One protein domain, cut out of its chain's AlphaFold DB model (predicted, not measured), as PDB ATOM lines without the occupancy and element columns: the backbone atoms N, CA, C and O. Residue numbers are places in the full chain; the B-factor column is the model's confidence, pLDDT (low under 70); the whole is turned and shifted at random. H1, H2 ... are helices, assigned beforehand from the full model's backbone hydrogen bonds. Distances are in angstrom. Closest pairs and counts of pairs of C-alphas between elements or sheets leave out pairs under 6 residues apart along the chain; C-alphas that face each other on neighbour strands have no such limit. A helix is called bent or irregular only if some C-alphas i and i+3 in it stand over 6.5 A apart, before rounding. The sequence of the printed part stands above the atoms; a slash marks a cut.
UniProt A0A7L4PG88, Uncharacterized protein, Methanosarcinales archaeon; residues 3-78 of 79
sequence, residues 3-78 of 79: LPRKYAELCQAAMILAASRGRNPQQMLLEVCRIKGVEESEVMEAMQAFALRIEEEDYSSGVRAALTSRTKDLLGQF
ATOM      1  N   LEU A   3     137.109 264.741 182.541       55.50
ATOM      2  CA  LEU A   3     136.369 264.976 183.786       55.50
ATOM      3  C   LEU A   3     137.173 264.688 185.074       55.50
ATOM      4  O   LEU A   3     137.167 265.544 185.955       55.50
ATOM      5  N   PRO A   4     137.939 263.580 185.202       60.78
ATOM      6  CA  PRO A   4     138.718 263.325 186.419       60.78
ATOM      7  C   PRO A   4     139.841 264.345 186.631       60.78
ATOM      8  O   PRO A   4     140.134 264.714 187.761       60.78
ATOM      9  N   ARG A   5     140.452 264.839 185.544       66.75
ATOM     10  CA  ARG A   5     141.490 265.878 185.617       66.75
ATOM     11  C   ARG A   5     140.904 267.233 185.988       66.75
ATOM     12  O   ARG A   5     141.498 267.918 186.811       66.75
ATOM     13  N   LYS A   6     139.736 267.581 185.434       74.50
ATOM     14  CA  LYS A   6     139.026 268.840 185.715       74.50
ATOM     15  C   LYS A   6     138.778 269.040 187.217       74.50
ATOM     16  O   LYS A   6     138.897 270.160 187.700       74.50
ATOM     17  N   TYR A   7     138.490 267.963 187.953       82.25
ATOM     18  CA  TYR A   7     138.182 268.020 189.391       82.25
ATOM     19  C   TYR A   7     139.286 267.500 190.315       82.25
ATOM     20  O   TYR A   7     139.149 267.608 191.533       82.25
ATOM     21  N   ALA A   8     140.395 266.985 189.776       80.25
ATOM     22  CA  ALA A   8     141.481 266.416 190.576       80.25
ATOM     23  C   ALA A   8     142.025 267.408 191.617       80.25
ATOM     24  O   ALA A   8     142.229 267.044 192.774       80.25
ATOM     25  N   GLU A   9     142.200 268.670 191.224       83.50
ATOM     26  CA  GLU A   9     142.697 269.729 192.109       83.50
ATOM     27  C   GLU A   9     141.717 270.043 193.251       83.50
ATOM     28  O   GLU A   9     142.136 270.296 194.382       83.50
ATOM     29  N   LEU A  10     140.407 269.966 192.989       85.12
ATOM     30  CA  LEU A  10     139.365 270.183 193.997       85.12
ATOM     31  C   LEU A  10     139.321 269.029 195.000       85.12
ATOM     32  O   LEU A  10     139.295 269.263 196.209       85.12
ATOM     33  N   CYS A  11     139.407 267.791 194.514       82.62
ATOM     34  CA  CYS A  11     139.490 266.607 195.365       82.62
ATOM     35  C   CYS A  11     140.764 266.613 196.217       82.62
ATOM     36  O   CYS A  11     140.720 266.312 197.410       82.62
ATOM     37  N   GLN A  12     141.900 267.010 195.639       83.50
ATOM     38  CA  GLN A  12     143.159 267.130 196.367       83.50
ATOM     39  C   GLN A  12     143.076 268.197 197.465       83.50
ATOM     40  O   GLN A  12     143.459 267.931 198.606       83.50
ATOM     41  N   ALA A  13     142.531 269.375 197.154       84.69
ATOM     42  CA  ALA A  13     142.322 270.433 198.136       84.69
ATOM     43  C   ALA A  13     141.403 269.971 199.278       84.69
ATOM     44  O   ALA A  13     141.722 270.194 200.446       84.69
ATOM     45  N   ALA A  14     140.315 269.263 198.960       86.69
ATOM     46  CA  ALA A  14     139.397 268.703 199.946       86.69
ATOM     47  C   ALA A  14     140.074 267.681 200.873       86.69
ATOM     48  O   ALA A  14     139.876 267.735 202.087       86.69
ATOM     49  N   MET A  15     140.912 266.789 200.331       83.56
ATOM     50  CA  MET A  15     141.666 265.816 201.129       83.56
ATOM     51  C   MET A  15     142.677 266.485 202.066       83.56
ATOM     52  O   MET A  15     142.764 266.115 203.237       83.56
ATOM     53  N   ILE A  16     143.409 267.494 201.583       87.25
ATOM     54  CA  ILE A  16     144.357 268.259 202.407       87.25
ATOM     55  C   ILE A  16     143.610 268.982 203.535       87.25
ATOM     56  O   ILE A  16     144.016 268.922 204.698       87.25
ATOM     57  N   LEU A  17     142.482 269.623 203.212       85.44
ATOM     58  CA  LEU A  17     141.667 270.338 204.189       85.44
ATOM     59  C   LEU A  17     141.103 269.380 205.249       85.44
ATOM     60  O   LEU A  17     141.177 269.670 206.443       85.44
ATOM     61  N   ALA A  18     140.612 268.217 204.824       86.75
ATOM     62  CA  ALA A  18     140.091 267.168 205.694       86.75
ATOM     63  C   ALA A  18     141.147 266.639 206.662       86.75
ATOM     64  O   ALA A  18     140.891 266.593 207.867       86.75
ATOM     65  N   ALA A  19     142.346 266.333 206.160       85.81
ATOM     66  CA  ALA A  19     143.470 265.890 206.978       85.81
ATOM     67  C   ALA A  19     143.885 266.955 208.007       85.81
ATOM     68  O   ALA A  19     144.119 266.632 209.167       85.81
ATOM     69  N   SER A  20     143.911 268.232 207.611       88.38
ATOM     70  CA  SER A  20     144.284 269.334 208.510       88.38
ATOM     71  C   SER A  20     143.243 269.633 209.597       88.38
ATOM     72  O   SER A  20     143.591 270.144 210.658       88.38
ATOM     73  N   ARG A  21     141.963 269.327 209.343       87.69
ATOM     74  CA  ARG A  21     140.836 269.662 210.232       87.69
ATOM     75  C   ARG A  21     140.240 268.456 210.957       87.69
ATOM     76  O   ARG A  21     139.296 268.635 211.719       87.69
ATOM     77  N   GLY A  22     140.740 267.245 210.695       86.62
ATOM     78  CA  GLY A  22     140.157 266.002 211.210       86.62
ATOM     79  C   GLY A  22     138.701 265.802 210.776       86.62
ATOM     80  O   GLY A  22     137.900 265.258 211.531       86.62
ATOM     81  N   ARG A  23     138.329 266.303 209.592       86.94
ATOM     82  CA  ARG A  23     136.958 266.248 209.060       86.94
ATOM     83  C   ARG A  23     136.848 265.245 207.922       86.94
ATOM     84  O   ARG A  23     137.848 264.818 207.353       86.94
ATOM     85  N   ASN A  24     135.617 264.895 207.566       85.88
ATOM     86  CA  ASN A  24     135.363 264.003 206.444       85.88
ATOM     87  C   ASN A  24     135.718 264.694 205.098       85.88
ATOM     88  O   ASN A  24     135.240 265.805 204.850       85.88
ATOM     89  N   PRO A  25     136.501 264.052 204.208       80.50
ATOM     90  CA  PRO A  25     136.837 264.573 202.879       80.50
ATOM     91  C   PRO A  25     135.644 264.956 202.003       80.50
ATOM     92  O   PRO A  25     135.729 265.955 201.299       80.50
ATOM     93  N   GLN A  26     134.523 264.231 202.067       82.50
ATOM     94  CA  GLN A  26     133.310 264.597 201.325       82.50
ATOM     95  C   GLN A  26     132.734 265.923 201.817       82.50
ATOM     96  O   GLN A  26     132.390 266.777 201.009       82.50
ATOM     97  N   GLN A  27     132.685 266.137 203.133       84.62
ATOM     98  CA  GLN A  27     132.210 267.407 203.692       84.62
ATOM     99  C   GLN A  27     133.118 268.569 203.275       84.62
ATOM    100  O   GLN A  27     132.632 269.649 202.949       84.62
ATOM    101  N   MET A  28     134.434 268.342 203.240       88.38
ATOM    102  CA  MET A  28     135.392 269.352 202.780       88.38
ATOM    103  C   MET A  28     135.315 269.590 201.275       88.38
ATOM    104  O   MET A  28     135.533 270.715 200.838       88.38
ATOM    105  N   LEU A  29     134.971 268.575 200.483       86.94
ATOM    106  CA  LEU A  29     134.777 268.728 199.047       86.94
ATOM    107  C   LEU A  29     133.600 269.654 198.742       86.94
ATOM    108  O   LEU A  29     133.760 270.550 197.923       86.94
ATOM    109  N   LEU A  30     132.477 269.517 199.455       86.25
ATOM    110  CA  LEU A  30     131.336 270.434 199.318       86.25
ATOM    111  C   LEU A  30     131.731 271.877 199.673       86.25
ATOM    112  O   LEU A  30     131.445 272.808 198.923       86.25
ATOM    113  N   GLU A  31     132.471 272.074 200.772       87.06
ATOM    114  CA  GLU A  31     132.997 273.397 201.140       87.06
ATOM    115  C   GLU A  31     133.910 273.979 200.043       87.06
ATOM    116  O   GLU A  31     133.793 275.154 199.689       87.06
ATOM    117  N   VAL A  32     134.801 273.161 199.475       87.38
ATOM    118  CA  VAL A  32     135.723 273.562 198.404       87.38
ATOM    119  C   VAL A  32     134.973 273.899 197.111       87.38
ATOM    120  O   VAL A  32     135.267 274.932 196.506       87.38
ATOM    121  N   CYS A  33     133.981 273.098 196.712       88.75
ATOM    122  CA  CYS A  33     133.128 273.362 195.550       88.75
ATOM    123  C   CYS A  33     132.383 274.691 195.703       88.75
ATOM    124  O   CYS A  33     132.447 275.540 194.810       88.75
ATOM    125  N   ARG A  34     131.788 274.934 196.878       87.75
ATOM    126  CA  ARG A  34     131.095 276.190 197.188       87.75
ATOM    127  C   ARG A  34     132.018 277.408 197.114       87.75
ATOM    128  O   ARG A  34     131.630 278.426 196.550       87.75
ATOM    129  N   ILE A  35     133.236 277.319 197.653       87.12
ATOM    130  CA  ILE A  35     134.225 278.413 197.598       87.12
ATOM    131  C   ILE A  35     134.668 278.693 196.157       87.12
ATOM    132  O   ILE A  35     134.919 279.841 195.795       87.12
ATOM    133  N   LYS A  36     134.786 277.646 195.338       85.12
ATOM    134  CA  LYS A  36     135.268 277.734 193.956       85.12
ATOM    135  C   LYS A  36     134.160 278.016 192.939       85.12
ATOM    136  O   LYS A  36     134.476 278.181 191.765       85.12
ATOM    137  N   GLY A  37     132.902 278.106 193.378       86.00
ATOM    138  CA  GLY A  37     131.751 278.345 192.506       86.00
ATOM    139  C   GLY A  37     131.487 277.192 191.536       86.00
ATOM    140  O   GLY A  37     131.035 277.428 190.422       86.00
ATOM    141  N   VAL A  38     131.823 275.965 191.940       86.25
ATOM    142  CA  VAL A  38     131.650 274.754 191.132       86.25
ATOM    143  C   VAL A  38     130.407 274.009 191.600       86.25
ATOM    144  O   VAL A  38     130.168 273.893 192.803       86.25
ATOM    145  N   GLU A  39     129.623 273.505 190.648       86.50
ATOM    146  CA  GLU A  39     128.407 272.753 190.939       86.50
ATOM    147  C   GLU A  39     128.747 271.409 191.598       86.50
ATOM    148  O   GLU A  39     129.488 270.591 191.053       86.50
ATOM    149  N   GLU A  40     128.217 271.185 192.801       82.81
ATOM    150  CA  GLU A  40     128.533 270.011 193.620       82.81
ATOM    151  C   GLU A  40     128.100 268.695 192.950       82.81
ATOM    152  O   GLU A  40     128.808 267.693 193.051       82.81
ATOM    153  N   SER A  41     126.974 268.713 192.231       82.94
ATOM    154  CA  SER A  41     126.431 267.588 191.453       82.94
ATOM    155  C   SER A  41     127.430 267.091 190.403       82.94
ATOM    156  O   SER A  41     127.749 265.906 190.386       82.94
ATOM    157  N   GLU A  42     128.003 267.995 189.602       82.19
ATOM    158  CA  GLU A  42     128.950 267.674 188.526       82.19
ATOM    159  C   GLU A  42     130.220 267.001 189.078       82.19
ATOM    160  O   GLU A  42     130.732 266.034 188.507       82.19
ATOM    161  N   VAL A  43     130.712 267.464 190.233       81.50
ATOM    162  CA  VAL A  43     131.886 266.872 190.898       81.50
ATOM    163  C   VAL A  43     131.567 265.488 191.458       81.50
ATOM    164  O   VAL A  43     132.363 264.559 191.308       81.50
ATOM    165  N   MET A  44     130.407 265.334 192.098       80.00
ATOM    166  CA  MET A  44     129.984 264.061 192.681       80.00
ATOM    167  C   MET A  44     129.726 263.001 191.608       80.00
ATOM    168  O   MET A  44     130.176 261.865 191.764       80.00
ATOM    169  N   GLU A  45     129.081 263.370 190.503       80.75
ATOM    170  CA  GLU A  45     128.877 262.497 189.344       80.75
ATOM    171  C   GLU A  45     130.211 262.078 188.719       80.75
ATOM    172  O   GLU A  45     130.431 260.892 188.462       80.75
ATOM    173  N   ALA A  46     131.147 263.017 188.544       78.00
ATOM    174  CA  ALA A  46     132.477 262.712 188.026       78.00
ATOM    175  C   ALA A  46     133.254 261.755 188.947       78.00
ATOM    176  O   ALA A  46     133.930 260.843 188.460       78.00
ATOM    177  N   MET A  47     133.142 261.924 190.268       75.25
ATOM    178  CA  MET A  47     133.763 261.024 191.241       75.25
ATOM    179  C   MET A  47     133.127 259.632 191.242       75.25
ATOM    180  O   MET A  47     133.853 258.641 191.271       75.25
ATOM    181  N   GLN A  48     131.797 259.537 191.180       75.69
ATOM    182  CA  GLN A  48     131.094 258.254 191.099       75.69
ATOM    183  C   GLN A  48     131.440 257.511 189.806       75.69
ATOM    184  O   GLN A  48     131.786 256.333 189.849       75.69
ATOM    185  N   ALA A  49     131.439 258.212 188.669       74.44
ATOM    186  CA  ALA A  49     131.846 257.646 187.388       74.44
ATOM    187  C   ALA A  49     133.302 257.152 187.414       74.44
ATOM    188  O   ALA A  49     133.623 256.153 186.778       74.44
ATOM    189  N   PHE A  50     134.192 257.821 188.148       69.56
ATOM    190  CA  PHE A  50     135.575 257.373 188.304       69.56
ATOM    191  C   PHE A  50     135.707 256.166 189.244       69.56
ATOM    192  O   PHE A  50     136.444 255.234 188.930       69.56
ATOM    193  N   ALA A  51     134.969 256.144 190.356       70.00
ATOM    194  CA  ALA A  51     134.954 255.016 191.285       70.00
ATOM    195  C   ALA A  51     134.467 253.724 190.608       70.00
ATOM    196  O   ALA A  51     135.121 252.693 190.735       70.00
ATOM    197  N   LEU A  52     133.395 253.808 189.813       69.69
ATOM    198  CA  LEU A  52     132.881 252.676 189.031       69.69
ATOM    199  C   LEU A  52     133.927 252.126 188.052       69.69
ATOM    200  O   LEU A  52     134.064 250.918 187.907       69.69
ATOM    201  N   ARG A  53     134.727 252.999 187.429       65.31
ATOM    202  CA  ARG A  53     135.803 252.572 186.518       65.31
ATOM    203  C   ARG A  53     136.958 251.897 187.239       65.31
ATOM    204  O   ARG A  53     137.505 250.939 186.710       65.31
ATOM    205  N   ILE A  54     137.320 252.382 188.426       64.44
ATOM    206  CA  ILE A  54     138.316 251.711 189.268       64.44
ATOM    207  C   ILE A  54     137.809 250.322 189.656       64.44
ATOM    208  O   ILE A  54     138.566 249.364 189.580       64.44
ATOM    209  N   GLU A  55     136.537 250.188 190.039       59.72
ATOM    210  CA  GLU A  55     135.946 248.889 190.380       59.72
ATOM    211  C   GLU A  55     135.914 247.921 189.187       59.72
ATOM    212  O   GLU A  55     136.218 246.739 189.355       59.72
ATOM    213  N   GLU A  56     135.619 248.416 187.981       58.28
ATOM    214  CA  GLU A  56     135.683 247.633 186.740       58.28
ATOM    215  C   GLU A  56     137.123 247.227 186.367       58.28
ATOM    216  O   GLU A  56     137.355 246.082 185.974       58.28
ATOM    217  N   GLU A  57     138.110 248.116 186.529       53.84
ATOM    218  CA  GLU A  57     139.529 247.805 186.289       53.84
ATOM    219  C   GLU A  57     140.110 246.852 187.353       53.84
ATOM    220  O   GLU A  57     140.867 245.935 187.015       53.84
ATOM    221  N   ASP A  58     139.717 246.986 188.622       46.91
ATOM    222  CA  ASP A  58     140.145 246.118 189.729       46.91
ATOM    223  C   ASP A  58     139.596 244.686 189.617       46.91
ATOM    224  O   ASP A  58     140.217 243.750 190.124       46.91
ATOM    225  N   TYR A  59     138.483 244.475 188.908       45.84
ATOM    226  CA  TYR A  59     137.987 243.129 188.597       45.84
ATOM    227  C   TYR A  59     138.854 242.400 187.552       45.84
ATOM    228  O   TYR A  59     138.791 241.175 187.444       45.84
ATOM    229  N   SER A  60     139.690 243.130 186.801       48.72
ATOM    230  CA  SER A  60     140.528 242.582 185.725       48.72
ATOM    231  C   SER A  60     141.978 242.284 186.133       48.72
ATOM    232  O   SER A  60     142.651 241.503 185.456       48.72
ATOM    233  N   SER A  61     142.476 242.844 187.244       46.59
ATOM    234  CA  SER A  61     143.865 242.643 187.682       46.59
ATOM    235  C   SER A  61     143.953 242.206 189.151       46.59
ATOM    236  O   SER A  61     143.693 242.957 190.087       46.59
ATOM    237  N   GLY A  62     144.337 240.944 189.370       48.00
ATOM    238  CA  GLY A  62     144.418 240.270 190.676       48.00
ATOM    239  C   GLY A  62     145.492 240.782 191.650       48.00
ATOM    240  O   GLY A  62     146.066 239.990 192.391       48.00
ATOM    241  N   VAL A  63     145.791 242.084 191.679       47.91
ATOM    242  CA  VAL A  63     146.819 242.688 192.553       47.91
ATOM    243  C   VAL A  63     146.234 243.163 193.900       47.91
ATOM    244  O   VAL A  63     146.959 243.493 194.839       47.91
ATOM    245  N   ARG A  64     144.907 243.122 194.074       46.84
ATOM    246  CA  ARG A  64     144.203 243.716 195.226       46.84
ATOM    247  C   ARG A  64     144.097 242.851 196.493       46.84
ATOM    248  O   ARG A  64     143.305 243.180 197.371       46.84
ATOM    249  N   ALA A  65     144.874 241.782 196.678       46.31
ATOM    250  CA  ALA A  65     144.827 241.043 197.954       46.31
ATOM    251  C   ALA A  65     145.379 241.868 199.143       46.31
ATOM    252  O   ALA A  65     144.907 241.726 200.267       46.31
ATOM    253  N   ALA A  66     146.322 242.788 198.899       48.31
ATOM    254  CA  ALA A  66     146.956 243.576 199.963       48.31
ATOM    255  C   ALA A  66     146.201 244.873 200.322       48.31
ATOM    256  O   ALA A  66     146.143 245.253 201.491       48.31
ATOM    257  N   LEU A  67     145.591 245.549 199.341       48.31
ATOM    258  CA  LEU A  67     144.863 246.807 199.576       48.31
ATOM    259  C   LEU A  67     143.485 246.573 200.212       48.31
ATOM    260  O   LEU A  67     143.080 247.337 201.084       48.31
ATOM    261  N   THR A  68     142.810 245.471 199.866       50.88
ATOM    262  CA  THR A  68     141.477 245.146 200.402       50.88
ATOM    263  C   THR A  68     141.500 244.827 201.905       50.88
ATOM    264  O   THR A  68     140.496 245.033 202.583       50.88
ATOM    265  N   SER A  69     142.642 244.394 202.463       45.53
ATOM    266  CA  SER A  69     142.776 244.152 203.911       45.53
ATOM    267  C   SER A  69     142.703 245.449 204.720       45.53
ATOM    268  O   SER A  69     141.999 245.502 205.722       45.53
ATOM    269  N   ARG A  70     143.364 246.526 204.268       49.12
ATOM    270  CA  ARG A  70     143.356 247.806 204.999       49.12
ATOM    271  C   ARG A  70     142.007 248.518 204.919       49.12
ATOM    272  O   ARG A  70     141.601 249.157 205.883       49.12
ATOM    273  N   THR A  71     141.295 248.388 203.802       53.09
ATOM    274  CA  THR A  71     139.979 249.023 203.636       53.09
ATOM    275  C   THR A  71     138.879 248.279 204.400       53.09
ATOM    276  O   THR A  71     137.967 248.918 204.919       53.09
ATOM    277  N   LYS A  72     138.978 246.945 204.541       50.91
ATOM    278  CA  LYS A  72     138.060 246.171 205.398       50.91
ATOM    279  C   LYS A  72     138.222 246.500 206.879       50.91
ATOM    280  O   LYS A  72     137.207 246.631 207.556       50.91
ATOM    281  N   ASP A  73     139.447 246.695 207.359       49.72
ATOM    282  CA  ASP A  73     139.681 247.100 208.753       49.72
ATOM    283  C   ASP A  73     139.122 248.497 209.045       49.72
ATOM    284  O   ASP A  73     138.534 248.721 210.101       49.72
ATOM    285  N   LEU A  74     139.220 249.421 208.083       52.00
ATOM    286  CA  LEU A  74     138.616 250.749 208.208       52.00
ATOM    287  C   LEU A  74     137.084 250.694 208.236       52.00
ATOM    288  O   LEU A  74     136.473 251.392 209.035       52.00
ATOM    289  N   LEU A  75     136.454 249.843 207.419       52.50
ATOM    290  CA  LEU A  75     134.995 249.659 207.423       52.50
ATOM    291  C   LEU A  75     134.490 248.871 208.645       52.50
ATOM    292  O   LEU A  75     133.360 249.080 209.077       52.50
ATOM    293  N   GLY A  76     135.321 248.002 209.228       45.72
ATOM    294  CA  GLY A  76     135.008 247.264 210.455       45.72
ATOM    295  C   GLY A  76     134.976 248.133 211.715       45.72
ATOM    296  O   GLY A  76     134.302 247.775 212.674       45.72
ATOM    297  N   GLN A  77     135.643 249.289 211.705       48.22
ATOM    298  CA  GLN A  77     135.611 250.266 212.802       48.22
ATOM    299  C   GLN A  77     134.377 251.188 212.773       48.22
ATOM    300  O   GLN A  77     134.183 251.971 213.699       48.22
ATOM    301  N   PHE A  78     133.536 251.094 211.738       49.09
ATOM    302  CA  PHE A  78     132.272 251.831 211.617       49.09
ATOM    303  C   PHE A  78     131.041 251.017 212.070       49.09
ATOM    304  O   PHE A  78     129.919 251.372 211.705       49.09
TER     305      PHE A  78
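This is residues 3 to 78 of the 79 residues of an uncharacterized protein of Methanosarcinales archaeon (UniProt A0A7L4PG88). The picture is an open U: H1 and H2 cross and pack together on one side, H3 runs across the first end of H1 and on past it as a long arm, and beyond the arm's far end the small helix H4 turns back without reaching any other helix. Residues 51 to 78, the last part of H3 with the link and H4 after it, stick out free from a compact body made by the rest. The printed part has 76 residues with four named helices, H1, H2, H3 and H4 in that order along the chain, and no named strand; the class is all helix. The whole is loose, with a radius of gyration of the C-alphas of 14.4 A, and spans 40 by 28 by 17 A.

Start at H1, residues 3 to 21, which has a kink of 35 degrees near residue 10 and is irregular, with C-alphas 6 and 9 standing 7.4 A apart. Next look at H2, residues 25 to 36: it touches H1, and the closest C-alphas, those of Ala 14 and Leu 29, are 4.7 A apart. H1 and H2 run opposite ways at a steep tilt of 66 degrees. Then go to H3, residues 40 to 58, which touches H1 with residues 43 to 50 alone, against residues 3 to 7 of H1. Their closest C-alphas are those of Leu 3 and Ala 46, 6.2 A apart, and their lines are about perpendicular at 81 degrees. H2 and H3 only just touch, and only at the corner by their link, with 3 pairs of C-alphas within 8 A; the closest are those of Cys 33 and Glu 40, 6.0 A apart. Last comes H4, residues 67 to 76, apart from H1, H2 and H3. In H2, H3 and H4 every O i to N i+4 pair is within hydrogen-bond range; in H1 13 of 15 are.

Find C-alpha 3 at (136.369, 264.976, 183.786); from there H1 runs 27.2 A to C-alpha 21. H2 measures 16.0 A from C-alpha 25 to C-alpha 36. Find C-alpha 40 at (128.533, 270.011, 193.620), where H3 begins; it runs 26.8 A to C-alpha 58. H4 covers 14.7 A from C-alpha 67 to C-alpha 76, at (135.008, 247.264, 210.455).

The two C-alphas farthest apart, those of Gly 37 and Gly 62, are 40.2 A apart. The printed part has no cut; the links H1 to H2 and H2 to H3 are tight, H3 to H4 is short, and no link is long. Without residues 51 to 78 the body spans 27 by 20 by 14 A. The mean pLDDT of the printed part is 71.1; residues 3 to 5, residue 50 and residues 52 to 78 are under 70, and H4 has a mean of 50.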